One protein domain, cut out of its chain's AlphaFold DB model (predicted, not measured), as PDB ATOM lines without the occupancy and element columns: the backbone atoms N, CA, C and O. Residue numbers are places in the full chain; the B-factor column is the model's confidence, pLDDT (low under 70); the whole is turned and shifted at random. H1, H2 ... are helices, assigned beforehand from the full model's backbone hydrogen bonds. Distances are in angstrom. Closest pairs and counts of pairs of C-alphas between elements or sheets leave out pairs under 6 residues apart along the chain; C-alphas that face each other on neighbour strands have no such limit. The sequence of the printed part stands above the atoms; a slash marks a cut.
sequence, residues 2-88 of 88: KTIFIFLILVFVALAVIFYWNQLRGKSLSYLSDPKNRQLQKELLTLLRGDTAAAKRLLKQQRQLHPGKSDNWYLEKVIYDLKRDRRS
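This is residues 2 to 88 of the 88 residues of an uncharacterized protein of Chlorogloeopsis fritschii PCC 6912 (UniProt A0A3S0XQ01). One long helix, H1, sticks out as a free arm from a small compact head, in which H3 and H5 lie side by side and H4 runs across H5; the short H2 sits at the corner before H3. The printed part has 87 residues with five named helices, in the order H1 to H5, and no named strand, and its class is all helix. The whole is only just extended, close to loose, with a radius of gyration of the C-alphas of 18.3 A; it spans 62 by 32 by 21 A, and H1 makes much of the length.

H1, residues 2 to 24, touches no helix, and residues 2 to 25 stand free. H3, residues 35 to 47, touches H5, residues 71 to 87, at a shallow tilt of 29 degrees, the same way; the closest C-alphas, of Asn 37 and Asn 72, are 5.7 A apart. H4, residues 52 to 65, touches H5 with residues 58 to 63 alone, only just about perpendicular at 72 degrees; the closest C-alphas, of Leu 59 and Tyr 74, are 6.3 A apart. H3 and H4 only just touch, with 3 pairs of C-alphas within 8 A, the closest those of Leu 45 and Thr 52 at 6.6 A; the tilt is steep, 66 degrees, opposite ways. H2, residues 30 to 33, and H3 touch only at the corner, closest at the C-alphas of Tyr 31 and Asn 37, 6.2 A. Every O i to N i+4 pair is within hydrogen-bond range in H3, H4 and H5, and 18 of 19 are in H1; H2 is too short for such a pair.

H1 runs 33.8 A from C-alpha 2 at (130.927, 161.470, 197.969) to C-alpha 24 at (117.588, 131.488, 189.814). H2 measures 5.4 A, H3 18.7 A, H4 20.1 A and H5 24.6 A, ending at C-alpha 87 at (125.734, 98.811, 201.168).

The C-alphas farthest apart, of Lys 2 and Arg 87, are 63.0 A apart. The printed part has no cut, and its four links are tight. The model's pLDDT is under 70 at residues 21 to 32 and 88.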
ATOM      1  N   LYS A   2     132.303 161.952 198.251       78.31
ATOM      2  CA  LYS A   2     130.927 161.470 197.969       78.31
ATOM      3  C   LYS A   2     130.782 160.620 196.691       78.31
ATOM      4  O   LYS A   2     130.073 159.624 196.706       78.31
ATOM      5  N   THR A   3     131.494 160.957 195.616       85.38
ATOM      6  CA  THR A   3     131.470 160.211 194.342       85.38
ATOM      7  C   THR A   3     132.003 158.784 194.476       85.38
ATOM      8  O   THR A   3     131.404 157.858 193.946       85.38
ATOM      9  N   ILE A   4     133.072 158.588 195.251       88.50
ATOM     10  CA  ILE A   4     133.692 157.275 195.487       88.50
ATOM     11  C   ILE A   4     132.713 156.337 196.209       88.50
ATOM     12  O   ILE A   4     132.557 155.188 195.808       88.50
ATOM     13  N   PHE A   5     131.991 156.840 197.215       87.00
ATOM     14  CA  PHE A   5     130.964 156.065 197.920       87.00
ATOM     15  C   PHE A   5     129.813 155.631 197.004       87.00
ATOM     16  O   PHE A   5     129.352 154.498 197.100       87.00
ATOM     17  N   ILE A   6     129.380 156.500 196.087       87.88
ATOM     18  CA  ILE A   6     128.313 156.179 195.127       87.88
ATOM     19  C   ILE A   6     128.753 155.046 194.190       87.88
ATOM     20  O   ILE A   6     128.000 154.095 193.988       87.88
ATOM     21  N   PHE A   7     129.985 155.095 193.672       91.81
ATOM     22  CA  PHE A   7     130.523 154.017 192.836       91.81
ATOM     23  C   PHE A   7     130.621 152.685 193.588       91.81
ATOM     24  O   PHE A   7     130.242 151.653 193.038       91.81
ATOM     25  N   LEU A   8     131.053 152.695 194.853       90.69
ATOM     26  CA  LEU A   8     131.118 151.482 195.677       90.69
ATOM     27  C   LEU A   8     129.738 150.846 195.888       90.69
ATOM     28  O   LEU A   8     129.602 149.629 195.774       90.69
ATOM     29  N   ILE A   9     128.707 151.659 196.136       92.50
ATOM     30  CA  ILE A   9     127.330 151.173 196.290       92.50
ATOM     31  C   ILE A   9     126.822 150.571 194.975       92.50
ATOM     32  O   ILE A   9     126.252 149.483 194.988       92.50
ATOM     33  N   LEU A  10     127.067 151.224 193.835       92.81
ATOM     34  CA  LEU A  10     126.640 150.712 192.529       92.81
ATOM     35  C   LEU A  10     127.308 149.380 192.178       92.81
ATOM     36  O   LEU A  10     126.632 148.462 191.715       92.81
ATOM     37  N   VAL A  11     128.611 149.243 192.445       93.00
ATOM     38  CA  VAL A  11     129.339 147.983 192.238       93.00
ATOM     39  C   VAL A  11     128.794 146.889 193.153       93.00
ATOM     40  O   VAL A  11     128.525 145.784 192.689       93.00
ATOM     41  N   PHE A  12     128.565 147.191 194.432       94.50
ATOM     42  CA  PHE A  12     128.006 146.230 195.380       94.50
ATOM     43  C   PHE A  12     126.604 145.752 194.968       94.50
ATOM     44  O   PHE A  12     126.331 144.554 194.983       94.50
ATOM     45  N   VAL A  13     125.738 146.668 194.524       93.81
ATOM     46  CA  VAL A  13     124.400 146.337 194.010       93.81
ATOM     47  C   VAL A  13     124.494 145.490 192.742       93.81
ATOM     48  O   VAL A  13     123.800 144.481 192.640       93.81
ATOM     49  N   ALA A  14     125.377 145.829 191.799       90.94
ATOM     50  CA  ALA A  14     125.570 145.043 190.582       90.94
ATOM     51  C   ALA A  14     126.051 143.614 190.890       90.94
ATOM     52  O   ALA A  14     125.528 142.648 190.331       90.94
ATOM     53  N   LEU A  15     126.988 143.461 191.831       90.75
ATOM     54  CA  LEU A  15     127.461 142.157 192.299       90.75
ATOM     55  C   LEU A  15     126.356 141.360 193.000       90.75
ATOM     56  O   LEU A  15     126.203 140.168 192.732       90.75
ATOM     57  N   ALA A  16     125.549 142.009 193.844       87.38
ATOM     58  CA  ALA A  16     124.399 141.377 194.478       87.38
ATOM     59  C   ALA A  16     123.393 140.892 193.425       87.38
ATOM     60  O   ALA A  16     122.945 139.751 193.488       87.38
ATOM     61  N   VAL A  17     123.093 141.705 192.409       85.81
ATOM     62  CA  VAL A  17     122.216 141.318 191.298       85.81
ATOM     63  C   VAL A  17     122.787 140.106 190.556       85.81
ATOM     64  O   VAL A  17     122.084 139.113 190.404       85.81
ATOM     65  N   ILE A  18     124.066 140.104 190.172       81.31
ATOM     66  CA  ILE A  18     124.698 138.944 189.512       81.31
ATOM     67  C   ILE A  18     124.582 137.681 190.381       81.31
ATOM     68  O   ILE A  18     124.198 136.616 189.890       81.31
ATOM     69  N   PHE A  19     124.849 137.804 191.682       83.06
ATOM     70  CA  PHE A  19     124.741 136.709 192.644       83.06
ATOM     71  C   PHE A  19     123.302 136.175 192.768       83.06
ATOM     72  O   PHE A  19     123.080 134.964 192.713       83.06
ATOM     73  N   TYR A  20     122.308 137.064 192.852       74.38
ATOM     74  CA  TYR A  20     120.889 136.701 192.904       74.38
ATOM     75  C   TYR A  20     120.407 136.027 191.613       74.38
ATOM     76  O   TYR A  20     119.684 135.030 191.670       74.38
ATOM     77  N   TRP A  21     120.827 136.511 190.443       62.97
ATOM     78  CA  TRP A  21     120.449 135.907 189.161       62.97
ATOM     79  C   TRP A  21     121.101 134.534 188.960       62.97
ATOM     80  O   TRP A  21     120.467 133.627 188.415       62.97
ATOM     81  N   ASN A  22     122.321 134.333 189.466       64.12
ATOM     82  CA  ASN A  22     122.986 133.030 189.454       64.12
ATOM     83  C   ASN A  22     122.194 131.966 190.243       64.12
ATOM     84  O   ASN A  22     122.128 130.804 189.846       64.12
ATOM     85  N   GLN A  23     121.510 132.371 191.317       59.72
ATOM     86  CA  GLN A  23     120.697 131.477 192.143       59.72
ATOM     87  C   GLN A  23     119.405 130.999 191.444       59.72
ATOM     88  O   GLN A  23     118.884 129.935 191.792       59.72
ATOM     89  N   LEU A  24     118.885 131.750 190.462       50.84
ATOM     90  CA  LEU A  24     117.588 131.488 189.814       50.84
ATOM     91  C   LEU A  24     117.674 130.687 188.506       50.84
ATOM     92  O   LEU A  24     116.688 130.063 188.119       50.84
ATOM     93  N   ARG A  25     118.838 130.622 187.847       55.16
ATOM     94  CA  ARG A  25     119.012 129.902 186.565       55.16
ATOM     95  C   ARG A  25     118.932 128.365 186.661       55.16
ATOM     96  O   ARG A  25     119.074 127.686 185.653       55.16
ATOM     97  N   GLY A  26     118.707 127.801 187.850       52.44
ATOM     98  CA  GLY A  26     118.811 126.358 188.109       52.44
ATOM     99  C   GLY A  26     117.517 125.537 188.065       52.44
ATOM    100  O   GLY A  26     117.584 124.337 188.330       52.44
ATOM    101  N   LYS A  27     116.344 126.123 187.790       52.59
ATOM    102  CA  LYS A  27     115.089 125.353 187.674       52.59
ATOM    103  C   LYS A  27     114.847 124.950 186.220       52.59
ATOM    104  O   LYS A  27     114.133 125.631 185.492       52.59
ATOM    105  N   SER A  28     115.451 123.849 185.795       58.28
ATOM    106  CA  SER A  28     115.154 123.223 184.507       58.28
ATOM    107  C   SER A  28     113.724 122.681 184.484       58.28
ATOM    108  O   SER A  28     113.256 122.029 185.414       58.28
ATOM    109  N   LEU A  29     113.020 122.953 183.385       59.34
ATOM    110  CA  LEU A  29     111.639 122.526 183.127       59.34
ATOM    111  C   LEU A  29     111.469 120.988 183.094       59.34
ATOM    112  O   LEU A  29     110.349 120.477 183.098       59.34
ATOM    113  N   SER A  30     112.584 120.251 183.071       61.44
ATOM    114  CA  SER A  30     112.668 118.790 182.994       61.44
ATOM    115  C   SER A  30     112.004 118.076 184.174       61.44
ATOM    116  O   SER A  30     111.542 116.949 184.013       61.44
ATOM    117  N   TYR A  31     111.883 118.742 185.328       63.72
ATOM    118  CA  TYR A  31     111.148 118.230 186.493       63.72
ATOM    119  C   TYR A  31     109.685 117.860 186.195       63.72
ATOM    120  O   TYR A  31     109.117 117.022 186.897       63.72
ATOM    121  N   LEU A  32     109.065 118.486 185.187       64.50
ATOM    122  CA  LEU A  32     107.639 118.323 184.887       64.50
ATOM    123  C   LEU A  32     107.376 117.394 183.697       64.50
ATOM    124  O   LEU A  32     106.434 116.600 183.743       64.50
ATOM    125  N   SER A  33     108.187 117.479 182.643       72.25
ATOM    126  CA  SER A  33     107.900 116.823 181.360       72.25
ATOM    127  C   SER A  33     108.516 115.434 181.201       72.25
ATOM    128  O   SER A  33     107.985 114.633 180.435       72.25
ATOM    129  N   ASP A  34     109.587 115.109 181.930       84.62
ATOM    130  CA  ASP A  34     110.311 113.854 181.728       84.62
ATOM    131  C   ASP A  34     109.762 112.713 182.624       84.62
ATOM    132  O   ASP A  34     109.832 112.792 183.859       84.62
ATOM    133  N   PRO A  35     109.217 111.622 182.046       86.94
ATOM    134  CA  PRO A  35     108.720 110.483 182.816       86.94
ATOM    135  C   PRO A  35     109.815 109.788 183.639       86.94
ATOM    136  O   PRO A  35     109.540 109.365 184.767       86.94
ATOM    137  N   LYS A  36     111.056 109.723 183.137       89.69
ATOM    138  CA  LYS A  36     112.198 109.147 183.863       89.69
ATOM    139  C   LYS A  36     112.517 109.976 185.101       89.69
ATOM    140  O   LYS A  36     112.743 109.429 186.179       89.69
ATOM    141  N   ASN A  37     112.464 111.298 184.969       90.81
ATOM    142  CA  ASN A  37     112.688 112.216 186.079       90.81
ATOM    143  C   ASN A  37     111.699 111.970 187.229       90.81
ATOM    144  O   ASN A  37     112.107 111.844 188.382       90.81
ATOM    145  N   ARG A  38     110.404 111.808 186.917       89.75
ATOM    146  CA  ARG A  38     109.375 111.488 187.923       89.75
ATOM    147  C   ARG A  38     109.642 110.162 188.633       89.75
ATOM    148  O   ARG A  38     109.443 110.077 189.843       89.75
ATOM    149  N   GLN A  39     110.089 109.139 187.905       93.56
ATOM    150  CA  GLN A  39     110.448 107.851 188.501       93.56
ATOM    151  C   GLN A  39     111.625 107.996 189.474       93.56
ATOM    152  O   GLN A  39     111.533 107.538 190.611       93.56
ATOM    153  N   LEU A  40     112.684 108.695 189.063       95.31
ATOM    154  CA  LEU A  40     113.856 108.940 189.901       95.31
ATOM    155  C   LEU A  40     113.516 109.788 191.137       95.31
ATOM    156  O   LEU A  40     113.989 109.505 192.232       95.31
ATOM    157  N   GLN A  41     112.653 110.800 191.005       93.25
ATOM    158  CA  GLN A  41     112.173 111.573 192.154       93.25
ATOM    159  C   GLN A  41     111.439 110.692 193.172       93.25
ATOM    160  O   GLN A  41     111.704 110.790 194.371       93.25
ATOM    161  N   LYS A  42     110.535 109.816 192.708       94.38
ATOM    162  CA  LYS A  42     109.834 108.862 193.580       94.38
ATOM    163  C   LYS A  42     110.817 107.919 194.266       94.38
ATOM    164  O   LYS A  42     110.721 107.725 195.470       94.38
ATOM    165  N   GLU A  43     111.779 107.376 193.527       95.62
ATOM    166  CA  GLU A  43     112.810 106.495 194.074       95.62
ATOM    167  C   GLU A  43     113.652 107.190 195.152       95.62
ATOM    168  O   GLU A  43     113.833 106.641 196.239       95.62
ATOM    169  N   LEU A  44     114.110 108.416 194.890       96.31
ATOM    170  CA  LEU A  44     114.862 109.215 195.853       96.31
ATOM    171  C   LEU A  44     114.062 109.440 197.143       96.31
ATOM    172  O   LEU A  44     114.590 109.252 198.239       96.31
ATOM    173  N   LEU A  45     112.784 109.810 197.024       95.75
ATOM    174  CA  LEU A  45     111.922 109.997 198.189       95.75
ATOM    175  C   LEU A  45     111.697 108.686 198.943       95.75
ATOM    176  O   LEU A  45     111.757 108.689 200.167       95.75
ATOM    177  N   THR A  46     111.518 107.562 198.250       96.06
ATOM    178  CA  THR A  46     111.420 106.242 198.888       96.06
ATOM    179  C   THR A  46     112.690 105.904 199.672       96.06
ATOM    180  O   THR A  46     112.608 105.458 200.817       96.06
ATOM    181  N   LEU A  47     113.877 106.170 199.112       94.88
ATOM    182  CA  LEU A  47     115.152 105.945 199.804       94.88
ATOM    183  C   LEU A  47     115.290 106.792 201.074       94.88
ATOM    184  O   LEU A  47     115.838 106.304 202.068       94.88
ATOM    185  N   LEU A  48     114.753 108.014 201.041       95.50
ATOM    186  CA  LEU A  48     114.748 108.987 202.133       95.50
ATOM    187  C   LEU A  48     113.494 108.917 203.019       95.50
ATOM    188  O   LEU A  48     113.268 109.818 203.820       95.50
ATOM    189  N   ARG A  49     112.668 107.869 202.891       94.81
ATOM    190  CA  ARG A  49     111.434 107.680 203.682       94.81
ATOM    191  C   ARG A  49     110.469 108.878 203.615       94.81
ATOM    192  O   ARG A  49     109.805 109.208 204.589       94.81
ATOM    193  N   GLY A  50     110.402 109.532 202.458       92.69
ATOM    194  CA  GLY A  50     109.546 110.691 202.210       92.69
ATOM    195  C   GLY A  50     110.142 112.036 202.629       92.69
ATOM    196  O   GLY A  50     109.471 113.055 202.463       92.69
ATOM    197  N   ASP A  51     111.387 112.090 203.118       95.06
ATOM    198  CA  ASP A  51     112.023 113.351 203.508       95.06
ATOM    199  C   ASP A  51     112.393 114.213 202.285       95.06
ATOM    200  O   ASP A  51     113.479 114.142 201.697       95.06
ATOM    201  N   THR A  52     111.448 115.071 201.905       93.19
ATOM    202  CA  THR A  52     111.606 116.021 200.800       93.19
ATOM    203  C   THR A  52     112.632 117.120 201.094       93.19
ATOM    204  O   THR A  52     113.223 117.667 200.157       93.19
ATOM    205  N   ALA A  53     112.869 117.459 202.366       93.31
ATOM    206  CA  ALA A  53     113.831 118.486 202.751       93.31
ATOM    207  C   ALA A  53     115.262 117.959 202.585       93.31
ATOM    208  O   ALA A  53     116.096 118.625 201.959       93.31
ATOM    209  N   ALA A  54     115.520 116.731 203.039       94.56
ATOM    210  CA  ALA A  54     116.774 116.032 202.788       94.56
ATOM    211  C   ALA A  54     117.034 115.866 201.286       94.56
ATOM    212  O   ALA A  54     118.127 116.195 200.824       94.56
ATOM    213  N   ALA A  55     116.022 115.458 200.509       94.94
ATOM    214  CA  ALA A  55     116.142 115.314 199.056       94.94
ATOM    215  C   ALA A  55     116.590 116.625 198.384       94.94
ATOM    216  O   ALA A  55     117.549 116.644 197.609       94.94
ATOM    217  N   LYS A  56     115.944 117.750 198.726       92.69
ATOM    218  CA  LYS A  56     116.305 119.079 198.208       92.69
ATOM    219  C   LYS A  56     117.724 119.482 198.599       92.69
ATOM    220  O   LYS A  56     118.448 120.019 197.762       92.69
ATOM    221  N   ARG A  57     118.129 119.227 199.847       94.50
ATOM    222  CA  ARG A  57     119.476 119.548 200.338       94.50
ATOM    223  C   ARG A  57     120.548 118.774 199.571       94.50
ATOM    224  O   ARG A  57     121.494 119.393 199.094       94.50
ATOM    225  N   LEU A  58     120.362 117.465 199.392       94.94
ATOM    226  CA  LEU A  58     121.294 116.605 198.655       94.94
ATOM    227  C   LEU A  58     121.413 117.026 197.185       94.94
ATOM    228  O   LEU A  58     122.517 117.190 196.672       94.94
ATOM    229  N   LEU A  59     120.284 117.285 196.519       93.75
ATOM    230  CA  LEU A  59     120.286 117.760 195.133       93.75
ATOM    231  C   LEU A  59     120.947 119.136 194.999       93.75
ATOM    232  O   LEU A  59     121.696 119.364 194.051       93.75
ATOM    233  N   LYS A  60     120.709 120.055 195.945       91.00
ATOM    234  CA  LYS A  60     121.368 121.368 195.964       91.00
ATOM    235  C   LYS A  60     122.882 121.222 196.109       91.00
ATOM    236  O   LYS A  60     123.615 121.867 195.366       91.00
ATOM    237  N   GLN A  61     123.336 120.365 197.017       92.81
ATOM    238  CA  GLN A  61     124.757 120.094 197.213       92.81
ATOM    239  C   GLN A  61     125.400 119.539 195.933       92.81
ATOM    240  O   GLN A  61     126.417 120.059 195.486       92.81
ATOM    241  N   GLN A  62     124.779 118.552 195.277       94.06
ATOM    242  CA  GLN A  62     125.307 117.995 194.025       94.06
ATOM    243  C   GLN A  62     125.337 119.018 192.878       94.06
ATOM    244  O   GLN A  62     126.284 119.034 192.097       94.06
ATOM    245  N   ARG A  63     124.354 119.928 192.801       91.81
ATOM    246  CA  ARG A  63     124.361 121.046 191.835       91.81
ATOM    247  C   ARG A  63     125.507 122.025 192.062       91.81
ATOM    248  O   ARG A  63     126.028 122.565 191.092       91.81
ATOM    249  N   GLN A  64     125.880 122.257 193.318       88.62
ATOM    250  CA  GLN A  64     127.018 123.111 193.666       88.62
ATOM    251  C   GLN A  64     128.352 122.448 193.306       88.62
ATOM    252  O   GLN A  64     129.235 123.120 192.786       88.62
ATOM    253  N   LEU A  65     128.485 121.139 193.541       90.38
ATOM    254  CA  LEU A  65     129.707 120.386 193.236       90.38
ATOM    255  C   LEU A  65     129.901 120.136 191.735       90.38
ATOM    256  O   LEU A  65     131.026 120.115 191.244       90.38
ATOM    257  N   HIS A  66     128.807 119.947 190.998       90.12
ATOM    258  CA  HIS A  66     128.837 119.576 189.586       90.12
ATOM    259  C   HIS A  66     127.908 120.479 188.770       90.12
ATOM    260  O   HIS A  66     126.844 120.022 188.350       90.12
ATOM    261  N   PRO A  67     128.250 121.755 188.540       88.62
ATOM    262  CA  PRO A  67     127.383 122.674 187.808       88.62
ATOM    263  C   PRO A  67     127.161 122.234 186.348       88.62
ATOM    264  O   PRO A  67     128.016 121.599 185.731       88.62
ATOM    265  N   GLY A  68     125.999 122.583 185.787       84.44
ATOM    266  CA  GLY A  68     125.688 122.386 184.364       84.44
ATOM    267  C   GLY A  68     125.265 120.970 183.956       84.44
ATOM    268  O   GLY A  68     125.245 120.664 182.765       84.44
ATOM    269  N   LYS A  69     124.934 120.087 184.906       88.31
ATOM    270  CA  LYS A  69     124.390 118.753 184.604       88.31
ATOM    271  C   LYS A  69     122.864 118.790 184.493       88.31
ATOM    272  O   LYS A  69     122.218 119.741 184.930       88.31
ATOM    273  N   SER A  70     122.287 117.759 183.878       89.12
ATOM    274  CA  SER A  70     120.834 117.622 183.768       89.12
ATOM    275  C   SER A  70     120.206 117.210 185.103       89.12
ATOM    276  O   SER A  70     120.863 116.618 185.960       89.12
ATOM    277  N   ASP A  71     118.907 117.462 185.275       88.88
ATOM    278  CA  ASP A  71     118.185 117.056 186.490       88.88
ATOM    279  C   ASP A  71     118.248 115.553 186.745       88.88
ATOM    280  O   ASP A  71     118.437 115.126 187.885       88.88
ATOM    281  N   ASN A  72     118.133 114.754 185.681       92.00
ATOM    282  CA  ASN A  72     118.238 113.301 185.768       92.00
ATOM    283  C   ASN A  72     119.610 112.886 186.281       92.00
ATOM    284  O   ASN A  72     119.683 112.034 187.155       92.00
ATOM    285  N   TRP A  73     120.675 113.531 185.799       94.25
ATOM    286  CA  TRP A  73     122.028 113.247 186.260       94.25
ATOM    287  C   TRP A  73     122.169 113.505 187.764       94.25
ATOM    288  O   TRP A  73     122.713 112.670 188.482       94.25
ATOM    289  N   TYR A  74     121.632 114.620 188.273       94.12
ATOM    290  CA  TYR A  74     121.671 114.903 189.713       94.12
ATOM    291  C   TYR A  74     120.862 113.890 190.527       94.12
ATOM    292  O   TYR A  74     121.322 113.452 191.580       94.12
ATOM    293  N   LEU A  75     119.671 113.512 190.052       95.06
ATOM    294  CA  LEU A  75     118.840 112.500 190.707       95.06
ATOM    295  C   LEU A  75     119.543 111.138 190.742       95.06
ATOM    296  O   LEU A  75     119.662 110.546 191.812       95.06
ATOM    297  N   GLU A  76     120.057 110.676 189.602       96.38
ATOM    298  CA  GLU A  76     120.824 109.432 189.479       96.38
ATOM    299  C   GLU A  76     122.039 109.438 190.405       96.38
ATOM    300  O   GLU A  76     122.274 108.461 191.115       96.38
ATOM    301  N   LYS A  77     122.776 110.554 190.450       96.25
ATOM    302  CA  LYS A  77     123.963 110.687 191.293       96.25
ATOM    303  C   LYS A  77     123.628 110.580 192.780       96.25
ATOM    304  O   LYS A  77     124.255 109.787 193.478       96.25
ATOM    305  N   VAL A  78     122.622 111.317 193.260       96.69
ATOM    306  CA  VAL A  78     122.197 111.238 194.669       96.69
ATOM    307  C   VAL A  78     121.694 109.836 195.013       96.69
ATOM    308  O   VAL A  78     122.058 109.299 196.054       96.69
ATOM    309  N   ILE A  79     120.884 109.220 194.147       97.12
ATOM    310  CA  ILE A  79     120.379 107.854 194.355       97.12
ATOM    311  C   ILE A  79     121.534 106.854 194.433       97.12
ATOM    312  O   ILE A  79     121.537 105.991 195.310       97.12
ATOM    313  N   TYR A  80     122.512 106.966 193.533       96.75
ATOM    314  CA  TYR A  80     123.699 106.118 193.531       96.75
ATOM    315  C   TYR A  80     124.490 106.257 194.837       96.75
ATOM    316  O   TYR A  80     124.801 105.243 195.461       96.75
ATOM    317  N   ASP A  81     124.758 107.490 195.275       95.25
ATOM    318  CA  ASP A  81     125.509 107.754 196.506       95.25
ATOM    319  C   ASP A  81     124.768 107.184 197.733       95.25
ATOM    320  O   ASP A  81     125.357 106.441 198.513       95.25
ATOM    321  N   LEU A  82     123.448 107.393 197.838       95.50
ATOM    322  CA  LEU A  82     122.627 106.833 198.924       95.50
ATOM    323  C   LEU A  82     122.601 105.298 198.933       95.50
ATOM    324  O   LEU A  82     122.625 104.674 199.994       95.50
ATOM    325  N   LYS A  83     122.514 104.667 197.755       95.44
ATOM    326  CA  LYS A  83     122.544 103.201 197.640       95.44
ATOM    327  C   LYS A  83     123.905 102.637 198.027       95.44
ATOM    328  O   LYS A  83     123.957 101.574 198.641       95.44
ATOM    329  N   ARG A  84     124.984 103.332 197.663       94.62
ATOM    330  CA  ARG A  84     126.352 102.950 198.018       94.62
ATOM    331  C   ARG A  84     126.559 103.019 199.528       94.62
ATOM    332  O   ARG A  84     127.020 102.039 200.099       94.62
ATOM    333  N   ASP A  85     126.144 104.113 200.160       91.81
ATOM    334  CA  ASP A  85     126.315 104.323 201.601       91.81
ATOM    335  C   ASP A  85     125.510 103.314 202.442       91.81
ATOM    336  O   ASP A  85     125.912 102.980 203.547       91.81
ATOM    337  N   ARG A  86     124.401 102.775 201.914       88.19
ATOM    338  CA  ARG A  86     123.603 101.719 202.573       88.19
ATOM    339  C   ARG A  86     124.177 100.303 202.391       88.19
ATOM    340  O   ARG A  86     123.747  99.385 203.082       88.19
ATOM    341  N   ARG A  87     125.064 100.100 201.412       82.56
ATOM    342  CA  ARG A  87     125.734  98.811 201.168       82.56
ATOM    343  C   ARG A  87     127.053  98.688 201.946       82.56
ATOM    344  O   ARG A  87     127.559  97.573 202.053       82.56
ATOM    345  N   SER A  88     127.596  99.803 202.437       60.34
ATOM    346  CA  SER A  88     128.721  99.822 203.377       60.34
ATOM    347  C   SER A  88     128.272  99.480 204.790       60.34
ATOM    348  O   SER A  88     129.169  99.044 205.542       60.34
TER     349      SER A  88